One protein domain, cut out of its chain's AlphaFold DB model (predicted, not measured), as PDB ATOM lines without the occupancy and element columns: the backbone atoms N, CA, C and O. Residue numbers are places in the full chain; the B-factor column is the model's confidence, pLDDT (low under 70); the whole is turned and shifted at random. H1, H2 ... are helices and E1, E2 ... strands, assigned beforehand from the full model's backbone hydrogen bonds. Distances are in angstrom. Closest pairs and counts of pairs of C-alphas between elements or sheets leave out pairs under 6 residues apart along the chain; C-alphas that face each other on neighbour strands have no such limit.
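AT A GLANCE: This is residues 596 to 680 of the 785 residues of an uncharacterized protein of Nibricoccus aquaticus (UniProt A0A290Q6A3). One long helix, H1, makes the length of a rod; the hairpin E3 and E4 packs along its residues 604 to 616, and the small strand pair E1 and E2 packs with short H2 nearer its end. Between H2 and E2 a long loop runs out and folds back. The 85 printed residues hold H1, E1, H2, E2, E3, E4 in that order, mixed in class, with two antiparallel two-strand sheets; the whole is compact, radius of gyration of the C-alphas 13.2 A, spans 47 by 22 by 16 A.

IN THESE COORDINATES: H1, residues 596 to 625, begins at C-alpha (190.303, 120.428, 190.000) and is 43.9 A long. E1 is 631 to 633, H2 634 to 639, E2 658 to 660, E3 665 to 670 and E4 674 to 679, ending at C-alpha (174.147, 114.043, 170.284).

HOW THE PARTS SIT: H1 touches H2 with residues 615 to 622 alone, closest C-alphas Ala 619 and Leu 637, 7.0 A. The closest C-alphas of H1 and E4 are Glu 609 and Tyr 678, 5.3 A. N 668 and O 676 are 2.9 A apart, N 632 and O 659 3.0 A. In H1 and H2 every O i to N i+4 pair is within hydrogen-bond range.

THE WHOLE: The printed part has no cut; H2 to E2 is a long link; no printed residue is under 70 in pLDDT.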
ATOM      1  N   GLN A 596     190.021 119.328 190.928       80.19
ATOM      2  CA  GLN A 596     190.303 120.428 190.000       80.19
ATOM      3  C   GLN A 596     190.589 119.906 188.586       80.19
ATOM      4  O   GLN A 596     190.031 120.433 187.626       80.19
ATOM      5  N   VAL A 597     191.379 118.835 188.453       82.94
ATOM      6  CA  VAL A 597     191.668 118.187 187.167       82.94
ATOM      7  C   VAL A 597     190.397 117.595 186.557       82.94
ATOM      8  O   VAL A 597     190.071 117.925 185.421       82.94
ATOM      9  N   ARG A 598     189.601 116.821 187.316       82.62
ATOM     10  CA  ARG A 598     188.296 116.307 186.840       82.62
ATOM     11  C   ARG A 598     187.368 117.422 186.355       82.62
ATOM     12  O   ARG A 598     186.748 117.282 185.306       82.62
ATOM     13  N   ARG A 599     187.302 118.542 187.084       78.12
ATOM     14  CA  ARG A 599     186.534 119.724 186.669       78.12
ATOM     15  C   ARG A 599     187.080 120.331 185.371       78.12
ATOM     16  O   ARG A 599     186.297 120.604 184.473       78.12
ATOM     17  N   SER A 600     188.396 120.498 185.261       81.81
ATOM     18  CA  SER A 600     189.068 121.043 184.074       81.81
ATOM     19  C   SER A 600     188.896 120.157 182.830       81.81
ATOM     20  O   SER A 600     188.770 120.668 181.718       81.81
ATOM     21  N   ILE A 601     188.849 118.831 182.998       82.38
ATOM     22  CA  ILE A 601     188.515 117.886 181.924       82.38
ATOM     23  C   ILE A 601     187.049 118.059 181.507       82.38
ATOM     24  O   ILE A 601     186.787 118.240 180.324       82.38
ATOM     25  N   ALA A 602     186.104 118.095 182.452       79.44
ATOM     26  CA  ALA A 602     184.682 118.280 182.145       79.44
ATOM     27  C   ALA A 602     184.377 119.643 181.482       79.44
ATOM     28  O   ALA A 602     183.591 119.714 180.540       79.44
ATOM     29  N   GLU A 603     185.025 120.724 181.927       83.38
ATOM     30  CA  GLU A 603     184.900 122.059 181.321       83.38
ATOM     31  C   GLU A 603     185.479 122.097 179.892       83.38
ATOM     32  O   GLU A 603     184.897 122.751 179.026       83.38
ATOM     33  N   ARG A 604     186.554 121.341 179.609       85.56
ATOM     34  CA  ARG A 604     187.079 121.138 178.244       85.56
ATOM     35  C   ARG A 604     186.158 120.271 177.386       85.56
ATOM     36  O   ARG A 604     185.840 120.675 176.275       85.56
ATOM     37  N   GLN A 605     185.680 119.134 177.891       85.25
ATOM     38  CA  GLN A 605     184.762 118.240 177.168       85.25
ATOM     39  C   GLN A 605     183.472 118.963 176.751       85.25
ATOM     40  O   GLN A 605     183.087 118.888 175.588       85.25
ATOM     41  N   LEU A 606     182.871 119.752 177.649       82.88
ATOM     42  CA  LEU A 606     181.699 120.589 177.353       82.88
ATOM     43  C   LEU A 606     181.992 121.690 176.312       82.88
ATOM     44  O   LEU A 606     181.093 122.145 175.605       82.88
ATOM     45  N   HIS A 607     183.240 122.151 176.210       86.75
ATOM     46  CA  HIS A 607     183.659 123.096 175.175       86.75
ATOM     47  C   HIS A 607     183.792 122.415 173.804       86.75
ATOM     48  O   HIS A 607     183.262 122.936 172.820       86.75
ATOM     49  N   VAL A 608     184.382 121.215 173.758       88.88
ATOM     50  CA  VAL A 608     184.440 120.366 172.551       88.88
ATOM     51  C   VAL A 608     183.027 120.037 172.065       88.88
ATOM     52  O   VAL A 608     182.712 120.215 170.892       88.88
ATOM     53  N   GLU A 609     182.138 119.629 172.975       87.94
ATOM     54  CA  GLU A 609     180.731 119.318 172.701       87.94
ATOM     55  C   GLU A 609     179.996 120.505 172.056       87.94
ATOM     56  O   GLU A 609     179.264 120.330 171.084       87.94
ATOM     57  N   ARG A 610     180.240 121.738 172.521       89.81
ATOM     58  CA  ARG A 610     179.669 122.958 171.918       89.81
ATOM     59  C   ARG A 610     180.213 123.246 170.521       89.81
ATOM     60  O   ARG A 610     179.465 123.733 169.675       89.81
ATOM     61  N   ASN A 611     181.491 122.974 170.263       93.50
ATOM     62  CA  ASN A 611     182.054 123.098 168.919       93.50
ATOM     63  C   ASN A 611     181.496 122.009 167.982       93.50
ATOM     64  O   ASN A 611     181.123 122.317 166.850       93.50
ATOM     65  N   LEU A 612     181.335 120.775 168.468       93.00
ATOM     66  CA  LEU A 612     180.658 119.694 167.745       93.00
ATOM     67  C   LEU A 612     179.193 120.034 167.442       93.00
ATOM     68  O   LEU A 612     178.756 119.824 166.315       93.00
ATOM     69  N   ALA A 613     178.460 120.634 168.384       90.38
ATOM     70  CA  ALA A 613     177.086 121.090 168.175       90.38
ATOM     71  C   ALA A 613     176.978 122.134 167.049       90.38
ATOM     72  O   ALA A 613     176.123 122.010 166.174       90.38
ATOM     73  N   LYS A 614     177.884 123.124 167.013       93.25
ATOM     74  CA  LYS A 614     177.967 124.101 165.906       93.25
ATOM     75  C   LYS A 614     178.272 123.432 164.562       93.25
ATOM     76  O   LYS A 614     177.710 123.821 163.543       93.25
ATOM     77  N   ALA A 615     179.177 122.452 164.551       93.50
ATOM     78  CA  ALA A 615     179.552 121.718 163.344       93.50
ATOM     79  C   ALA A 615     178.405 120.842 162.821       93.50
ATOM     80  O   ALA A 615     178.133 120.830 161.623       93.50
ATOM     81  N   HIS A 616     177.671 120.205 163.731       93.00
ATOM     82  CA  HIS A 616     176.464 119.448 163.433       93.00
ATOM     83  C   HIS A 616     175.335 120.346 162.901       93.00
ATOM     84  O   HIS A 616     174.705 120.012 161.902       93.00
ATOM     85  N   GLU A 617     175.117 121.528 163.491       91.31
ATOM     86  CA  GLU A 617     174.129 122.489 162.984       91.31
ATOM     87  C   GLU A 617     174.495 123.006 161.581       91.31
ATOM     88  O   GLU A 617     173.625 123.109 160.716       91.31
ATOM     89  N   ALA A 618     175.778 123.283 161.322       93.69
ATOM     90  CA  ALA A 618     176.261 123.660 159.993       93.69
ATOM     91  C   ALA A 618     176.030 122.545 158.954       93.69
ATOM     92  O   ALA A 618     175.554 122.826 157.853       93.69
ATOM     93  N   ALA A 619     176.284 121.284 159.320       94.38
ATOM     94  CA  ALA A 619     175.975 120.129 158.480       94.38
ATOM     95  C   ALA A 619     174.466 119.972 158.232       94.38
ATOM     96  O   ALA A 619     174.054 119.737 157.098       94.38
ATOM     97  N   ARG A 620     173.615 120.173 159.247       92.19
ATOM     98  CA  ARG A 620     172.158 120.091 159.067       92.19
ATOM     99  C   ARG A 620     171.643 121.174 158.116       92.19
ATOM    100  O   ARG A 620     170.909 120.852 157.190       92.19
ATOM    101  N   ARG A 621     172.115 122.422 158.252       92.31
ATOM    102  CA  ARG A 621     171.813 123.522 157.310       92.31
ATOM    103  C   ARG A 621     172.276 123.229 155.877       92.31
ATOM    104  O   ARG A 621     171.640 123.687 154.934       92.31
ATOM    105  N   TYR A 622     173.360 122.468 155.707       94.69
ATOM    106  CA  TYR A 622     173.803 122.000 154.394       94.69
ATOM    107  C   TYR A 622     172.820 120.993 153.787       94.69
ATOM    108  O   TYR A 622     172.358 121.202 152.671       94.69
ATOM    109  N   PHE A 623     172.416 119.958 154.530       94.94
ATOM    110  CA  PHE A 623     171.430 118.984 154.043       94.94
ATOM    111  C   PHE A 623     170.018 119.577 153.861       94.94
ATOM    112  O   PHE A 623     169.278 119.139 152.984       94.94
ATOM    113  N   GLU A 624     169.651 120.600 154.640       91.38
ATOM    114  CA  GLU A 624     168.434 121.404 154.435       91.38
ATOM    115  C   GLU A 624     168.460 122.169 153.089       91.38
ATOM    116  O   GLU A 624     167.401 122.425 152.515       91.38
ATOM    117  N   ALA A 625     169.647 122.511 152.570       91.56
ATOM    118  CA  ALA A 625     169.846 123.217 151.297       91.56
ATOM    119  C   ALA A 625     170.184 122.297 150.101       91.56
ATOM    120  O   ALA A 625     169.946 122.683 148.956       91.56
ATOM    121  N   SER A 626     170.716 121.101 150.366       94.19
ATOM    122  CA  SER A 626     171.139 120.087 149.387       94.19
ATOM    123  C   SER A 626     170.564 118.708 149.760       94.19
ATOM    124  O   SER A 626     171.314 117.817 150.168       94.19
ATOM    125  N   PRO A 627     169.230 118.515 149.679       91.44
ATOM    126  CA  PRO A 627     168.550 117.296 150.140       91.44
ATOM    127  C   PRO A 627     168.949 116.017 149.380       91.44
ATOM    128  O   PRO A 627     168.738 114.908 149.882       91.44
ATOM    129  N   GLU A 628     169.519 116.165 148.182       93.50
ATOM    130  CA  GLU A 628     170.106 115.102 147.366       93.50
ATOM    131  C   GLU A 628     171.435 114.550 147.911       93.50
ATOM    132  O   GLU A 628     171.804 113.424 147.573       93.50
ATOM    133  N   GLU A 629     172.150 115.296 148.760       94.12
ATOM    134  CA  GLU A 629     173.408 114.846 149.361       94.12
ATOM    135  C   GLU A 629     173.160 114.112 150.695       94.12
ATOM    136  O   GLU A 629     172.381 114.541 151.546       94.12
ATOM    137  N   TYR A 630     173.831 112.969 150.886       92.56
ATOM    138  CA  TYR A 630     173.675 112.124 152.082       92.56
ATOM    139  C   TYR A 630     174.763 112.350 153.143       92.56
ATOM    140  O   TYR A 630     174.541 112.076 154.324       92.56
ATOM    141  N   ALA A 631     175.942 112.833 152.738       95.12
ATOM    142  CA  ALA A 631     177.094 113.028 153.613       95.12
ATOM    143  C   ALA A 631     177.905 114.270 153.218       95.12
ATOM    144  O   ALA A 631     177.956 114.619 152.042       95.12
ATOM    145  N   VAL A 632     178.565 114.907 154.189       95.25
ATOM    146  CA  VAL A 632     179.432 116.083 153.982       95.25
ATOM    147  C   VAL A 632     180.608 116.062 154.966       95.25
ATOM    148  O   VAL A 632     180.451 115.618 156.105       95.25
ATOM    149  N   SER A 633     181.792 116.523 154.547       95.31
ATOM    150  CA  SER A 633     182.936 116.721 155.452       95.31
ATOM    151  C   SER A 633     182.968 118.143 156.019       95.31
ATOM    152  O   SER A 633     182.450 119.084 155.412       95.31
ATOM    153  N   PHE A 634     183.620 118.332 157.165       93.44
ATOM    154  CA  PHE A 634     183.795 119.658 157.764       93.44
ATOM    155  C   PHE A 634     184.545 120.644 156.848       93.44
ATOM    156  O   PHE A 634     184.223 121.834 156.809       93.44
ATOM    157  N   ASP A 635     185.495 120.150 156.053       92.50
ATOM    158  CA  ASP A 635     186.208 120.961 155.064       92.50
ATOM    159  C   ASP A 635     185.353 121.276 153.824       92.50
ATOM    160  O   ASP A 635     185.570 122.305 153.182       92.50
ATOM    161  N   ASP A 636     184.354 120.458 153.482       92.38
ATOM    162  CA  ASP A 636     183.399 120.779 152.411       92.38
ATOM    163  C   ASP A 636     182.375 121.835 152.846       92.38
ATOM    164  O   ASP A 636     182.082 122.743 152.066       92.38
ATOM    165  N   LEU A 637     181.935 121.822 154.112       91.06
ATOM    166  CA  LEU A 637     181.163 122.931 154.695       91.06
ATOM    167  C   LEU A 637     181.930 124.260 154.591       91.06
ATOM    168  O   LEU A 637     181.341 125.300 154.291       91.06
ATOM    169  N   ALA A 638     183.255 124.225 154.765       83.38
ATOM    170  CA  ALA A 638     184.108 125.398 154.593       83.38
ATOM    171  C   ALA A 638     184.209 125.884 153.136       83.38
ATOM    172  O   ALA A 638     184.258 127.090 152.904       83.38
ATOM    173  N   LYS A 639     184.189 124.980 152.148       88.06
ATOM    174  CA  LYS A 639     184.180 125.329 150.710       88.06
ATOM    175  C   LYS A 639     182.837 125.911 150.241       88.06
ATOM    176  O   LYS A 639     182.786 126.516 149.174       88.06
ATOM    177  N   LYS A 640     181.764 125.718 151.017       86.75
ATOM    178  CA  LYS A 640     180.383 126.140 150.714       86.75
ATOM    179  C   LYS A 640     179.939 127.392 151.504       86.75
ATOM    180  O   LYS A 640     178.755 127.698 151.514       86.75
ATOM    181  N   ASP A 641     180.873 128.089 152.164       85.25
ATOM    182  CA  ASP A 641     180.634 129.257 153.041       85.25
ATOM    183  C   ASP A 641     179.688 128.985 154.236       85.25
ATOM    184  O   ASP A 641     179.044 129.876 154.785       85.25
ATOM    185  N   LEU A 642     179.624 127.722 154.678       86.94
ATOM    186  CA  LEU A 642     178.861 127.272 155.850       86.94
ATOM    187  C   LEU A 642     179.775 126.915 157.034       86.94
ATOM    188  O   LEU A 642     179.366 126.179 157.933       86.94
ATOM    189  N   LYS A 643     181.024 127.404 157.056       83.19
ATOM    190  CA  LYS A 643     181.958 127.083 158.143       83.19
ATOM    191  C   LYS A 643     181.467 127.692 159.465       83.19
ATOM    192  O   LYS A 643     181.344 128.913 159.550       83.19
ATOM    193  N   PRO A 644     181.245 126.898 160.523       87.50
ATOM    194  CA  PRO A 644     180.950 127.456 161.834       87.50
ATOM    195  C   PRO A 644     182.205 128.086 162.447       87.50
ATOM    196  O   PRO A 644     183.307 127.540 162.346       87.50
ATOM    197  N   GLU A 645     182.031 129.189 163.174       88.50
ATOM    198  CA  GLU A 645     183.081 129.742 164.034       88.50
ATOM    199  C   GLU A 645     183.306 128.826 165.245       88.50
ATOM    200  O   GLU A 645     182.681 128.968 166.303       88.50
ATOM    201  N   LEU A 646     184.195 127.847 165.089       90.38
ATOM    202  CA  LEU A 646     184.702 127.036 166.192       90.38
ATOM    203  C   LEU A 646     185.817 127.788 166.917       90.38
ATOM    204  O   LEU A 646     186.637 128.459 166.294       90.38
ATOM    205  N   THR A 647     185.876 127.639 168.236       89.31
ATOM    206  CA  THR A 647     186.993 128.128 169.053       89.31
ATOM    207  C   THR A 647     187.790 126.919 169.536       89.31
ATOM    208  O   THR A 647     187.462 126.382 170.594       89.31
ATOM    209  N   PRO A 648     188.762 126.413 168.754       85.50
ATOM    210  CA  PRO A 648     189.438 125.164 169.081       85.50
ATOM    211  C   PRO A 648     190.322 125.296 170.326       85.50
ATOM    212  O   PRO A 648     190.953 126.334 170.543       85.50
ATOM    213  N   ILE A 649     190.399 124.231 171.121       85.06
ATOM    214  CA  ILE A 649     191.418 124.062 172.170       85.06
ATOM    215  C   ILE A 649     192.562 123.158 171.683       85.06
ATOM    216  O   ILE A 649     192.438 122.426 170.702       85.06
ATOM    217  N   ILE A 650     193.719 123.254 172.345       77.88
ATOM    218  CA  ILE A 650     194.959 122.581 171.928       77.88
ATOM    219  C   ILE A 650     194.756 121.060 171.887       77.88
ATOM    220  O   ILE A 650     194.477 120.452 172.919       77.88
ATOM    221  N   GLY A 651     194.963 120.468 170.706       79.31
ATOM    222  CA  GLY A 651     194.818 119.030 170.450       79.31
ATOM    223  C   GLY A 651     193.569 118.637 169.652       79.31
ATOM    224  O   GLY A 651     193.450 117.480 169.262       79.31
ATOM    225  N   GLU A 652     192.652 119.564 169.369       86.81
ATOM    226  CA  GLU A 652     191.475 119.289 168.537       86.81
ATOM    227  C   GLU A 652     191.788 119.362 167.035       86.81
ATOM    228  O   GLU A 652     192.309 120.372 166.558       86.81
ATOM    229  N   ASN A 653     191.384 118.339 166.271       88.69
ATOM    230  CA  ASN A 653     191.319 118.410 164.811       88.69
ATOM    231  C   ASN A 653     189.881 118.216 164.309       88.69
ATOM    232  O   ASN A 653     189.300 117.151 164.486       88.69
ATOM    233  N   TYR A 654     189.318 119.231 163.653       91.00
ATOM    234  CA  TYR A 654     187.950 119.179 163.123       91.00
ATOM    235  C   TYR A 654     187.875 118.788 161.636       91.00
ATOM    236  O   TYR A 654     186.772 118.510 161.172       91.00
ATOM    237  N   SER A 655     188.992 118.736 160.888       87.88
ATOM    238  CA  SER A 655     188.968 118.379 159.449       87.88
ATOM    239  C   SER A 655     188.415 116.978 159.198       87.88
ATOM    240  O   SER A 655     187.729 116.743 158.209       87.88
ATOM    241  N   ASP A 656     188.685 116.063 160.130       87.62
ATOM    242  CA  ASP A 656     188.382 114.635 160.005       87.62
ATOM    243  C   ASP A 656     186.904 114.319 160.309       87.62
ATOM    244  O   ASP A 656     186.481 113.165 160.236       87.62
ATOM    245  N   LEU A 657     186.099 115.330 160.663       93.12
ATOM    246  CA  LEU A 657     184.674 115.158 160.918       93.12
ATOM    247  C   LEU A 657     183.889 115.024 159.611       93.12
ATOM    248  O   LEU A 657     183.808 115.949 158.798       93.12
ATOM    249  N   SER A 658     183.225 113.882 159.471       91.56
ATOM    250  CA  SER A 658     182.184 113.629 158.477       91.56
ATOM    251  C   SER A 658     180.812 113.552 159.140       91.56
ATOM    252  O   SER A 658     180.660 112.941 160.200       91.56
ATOM    253  N   PHE A 659     179.808 114.105 158.473       94.69
ATOM    254  CA  PHE A 659     178.412 114.112 158.893       94.69
ATOM    255  C   PHE A 659     177.587 113.347 157.860       94.69
ATOM    256  O   PHE A 659     177.847 113.471 156.664       94.69
ATOM    257  N   THR A 660     176.576 112.600 158.300       93.00
ATOM    258  CA  THR A 660     175.520 112.071 157.425       93.00
ATOM    259  C   THR A 660     174.190 112.703 157.803       93.00
ATOM    260  O   THR A 660     173.963 113.006 158.976       93.00
ATOM    261  N   ARG A 661     173.310 112.897 156.817       90.25
ATOM    262  CA  ARG A 661     172.016 113.580 156.979       90.25
ATOM    263  C   ARG A 661     171.142 112.977 158.080       90.25
ATOM    264  O   ARG A 661     170.440 113.705 158.772       90.25
ATOM    265  N   ASP A 662     171.222 111.661 158.235       86.62
ATOM    266  CA  ASP A 662     170.337 110.890 159.103       86.62
ATOM    267  C   ASP A 662     171.009 110.545 160.462       86.62
ATOM    268  O   ASP A 662     170.402 109.885 161.306       86.62
ATOM    269  N   SER A 663     172.254 110.994 160.713       85.19
ATOM    270  CA  SER A 663     172.930 110.810 162.010       85.19
ATOM    271  C   SER A 663     172.467 111.838 163.036       85.19
ATOM    272  O   SER A 663     172.617 113.039 162.837       85.19
ATOM    273  N   THR A 664     172.034 111.368 164.205       84.62
ATOM    274  CA  THR A 664     171.710 112.207 165.371       84.62
ATOM    275  C   THR A 664     172.926 112.535 166.246       84.62
ATOM    276  O   THR A 664     172.763 113.072 167.339       84.62
ATOM    277  N   SER A 665     174.153 112.202 165.825       86.88
ATOM    278  CA  SER A 665     175.364 112.443 166.625       86.88
ATOM    279  C   SER A 665     176.608 112.780 165.797       86.88
ATOM    280  O   SER A 665     176.680 112.556 164.584       86.88
ATOM    281  N   THR A 666     177.618 113.342 166.458       90.12
ATOM    282  CA  THR A 666     178.953 113.603 165.905       90.12
ATOM    283  C   THR A 666     179.982 113.497 167.026       90.12
ATOM    284  O   THR A 666     179.749 113.981 168.131       90.12
ATOM    285  N   SER A 667     181.131 112.871 166.765       90.38
ATOM    286  CA  SER A 667     182.147 112.628 167.794       90.38
ATOM    287  C   SER A 667     183.558 112.974 167.347       90.38
ATOM    288  O   SER A 667     183.946 112.590 166.247       90.38
ATOM    289  N   LEU A 668     184.337 113.573 168.246       92.06
ATOM    290  CA  LEU A 668     185.765 113.846 168.079       92.06
ATOM    291  C   LEU A 668     186.569 113.078 169.133       92.06
ATOM    292  O   LEU A 668     186.243 113.120 170.319       92.06
ATOM    293  N   THR A 669     187.645 112.411 168.718       85.19
ATOM    294  CA  THR A 669     188.623 111.821 169.642       85.19
ATOM    295  C   THR A 669     189.688 112.859 169.969       85.19
ATOM    296  O   THR A 669     190.506 113.196 169.120       85.19
ATOM    297  N   HIS A 670     189.686 113.367 171.200       85.56
ATOM    298  CA  HIS A 670     190.692 114.310 171.673       85.56
ATOM    299  C   HIS A 670     191.872 113.576 172.339       85.56
ATOM    300  O   HIS A 670     191.630 112.753 173.231       85.56
ATOM    301  N   PRO A 671     193.142 113.903 172.017       78.12
ATOM    302  CA  PRO A 671     194.314 113.199 172.549       78.12
ATOM    303  C   PRO A 671     194.415 113.146 174.080       78.12
ATOM    304  O   PRO A 671     195.012 112.217 174.609       78.12
ATOM    305  N   ARG A 672     193.840 114.128 174.795       80.44
ATOM    306  CA  ARG A 672     193.966 114.254 176.262       80.44
ATOM    307  C   ARG A 672     192.732 113.885 177.097       80.44
ATOM    308  O   ARG A 672     192.786 114.008 178.314       80.44
ATOM    309  N   PHE A 673     191.605 113.505 176.486       79.38
ATOM    310  CA  PHE A 673     190.393 113.096 177.232       79.38
ATOM    311  C   PHE A 673     189.424 112.211 176.425       79.38
ATOM    312  O   PHE A 673     188.229 112.151 176.724       79.38
ATOM    313  N   GLY A 674     189.936 111.508 175.410       80.75
ATOM    314  CA  GLY A 674     189.202 110.480 174.677       80.75
ATOM    315  C   GLY A 674     188.114 111.014 173.742       80.75
ATOM    316  O   GLY A 674     188.157 112.152 173.271       80.75
ATOM    317  N   ARG A 675     187.145 110.150 173.425       85.88
ATOM    318  CA  ARG A 675     186.060 110.433 172.476       85.88
ATOM    319  C   ARG A 675     184.963 111.274 173.132       85.88
ATOM    320  O   ARG A 675     184.169 110.751 173.909       85.88
ATOM    321  N   VAL A 676     184.875 112.550 172.764       86.88
ATOM    322  CA  VAL A 676     183.701 113.388 173.045       86.88
ATOM    323  C   VAL A 676     182.644 113.112 171.983       86.88
ATOM    324  O   VAL A 676     182.961 113.029 170.796       86.88
ATOM    325  N   ILE A 677     181.388 112.967 172.401       87.25
ATOM    326  CA  ILE A 677     180.238 112.765 171.518       87.25
ATOM    327  C   ILE A 677     179.236 113.883 171.798       87.25
ATOM    328  O   ILE A 677     178.776 114.024 172.927       87.25
ATOM    329  N   TYR A 678     178.896 114.655 170.770       88.75
ATOM    330  CA  TYR A 678     177.678 115.453 170.752       88.75
ATOM    331  C   TYR A 678     176.550 114.609 170.157       88.75
ATOM    332  O   TYR A 678     176.732 113.977 169.115       88.75
ATOM    333  N   THR A 679     175.383 114.648 170.790       84.88
ATOM    334  CA  THR A 679     174.147 114.043 170.284       84.88
ATOM    335  C   THR A 679     173.101 115.147 170.184       84.88
ATOM    336  O   THR A 679     172.926 115.908 171.139       84.88
ATOM    337  N   GLU A 680     172.413 115.263 169.046       81.44
ATOM    338  CA  GLU A 680     171.376 116.279 168.862       81.44
ATOM    339  C   GLU A 680     170.276 116.074 169.922       81.44
ATOM    340  O   GLU A 680     169.780 114.952 170.098       81.44
TER     341      GLU A 680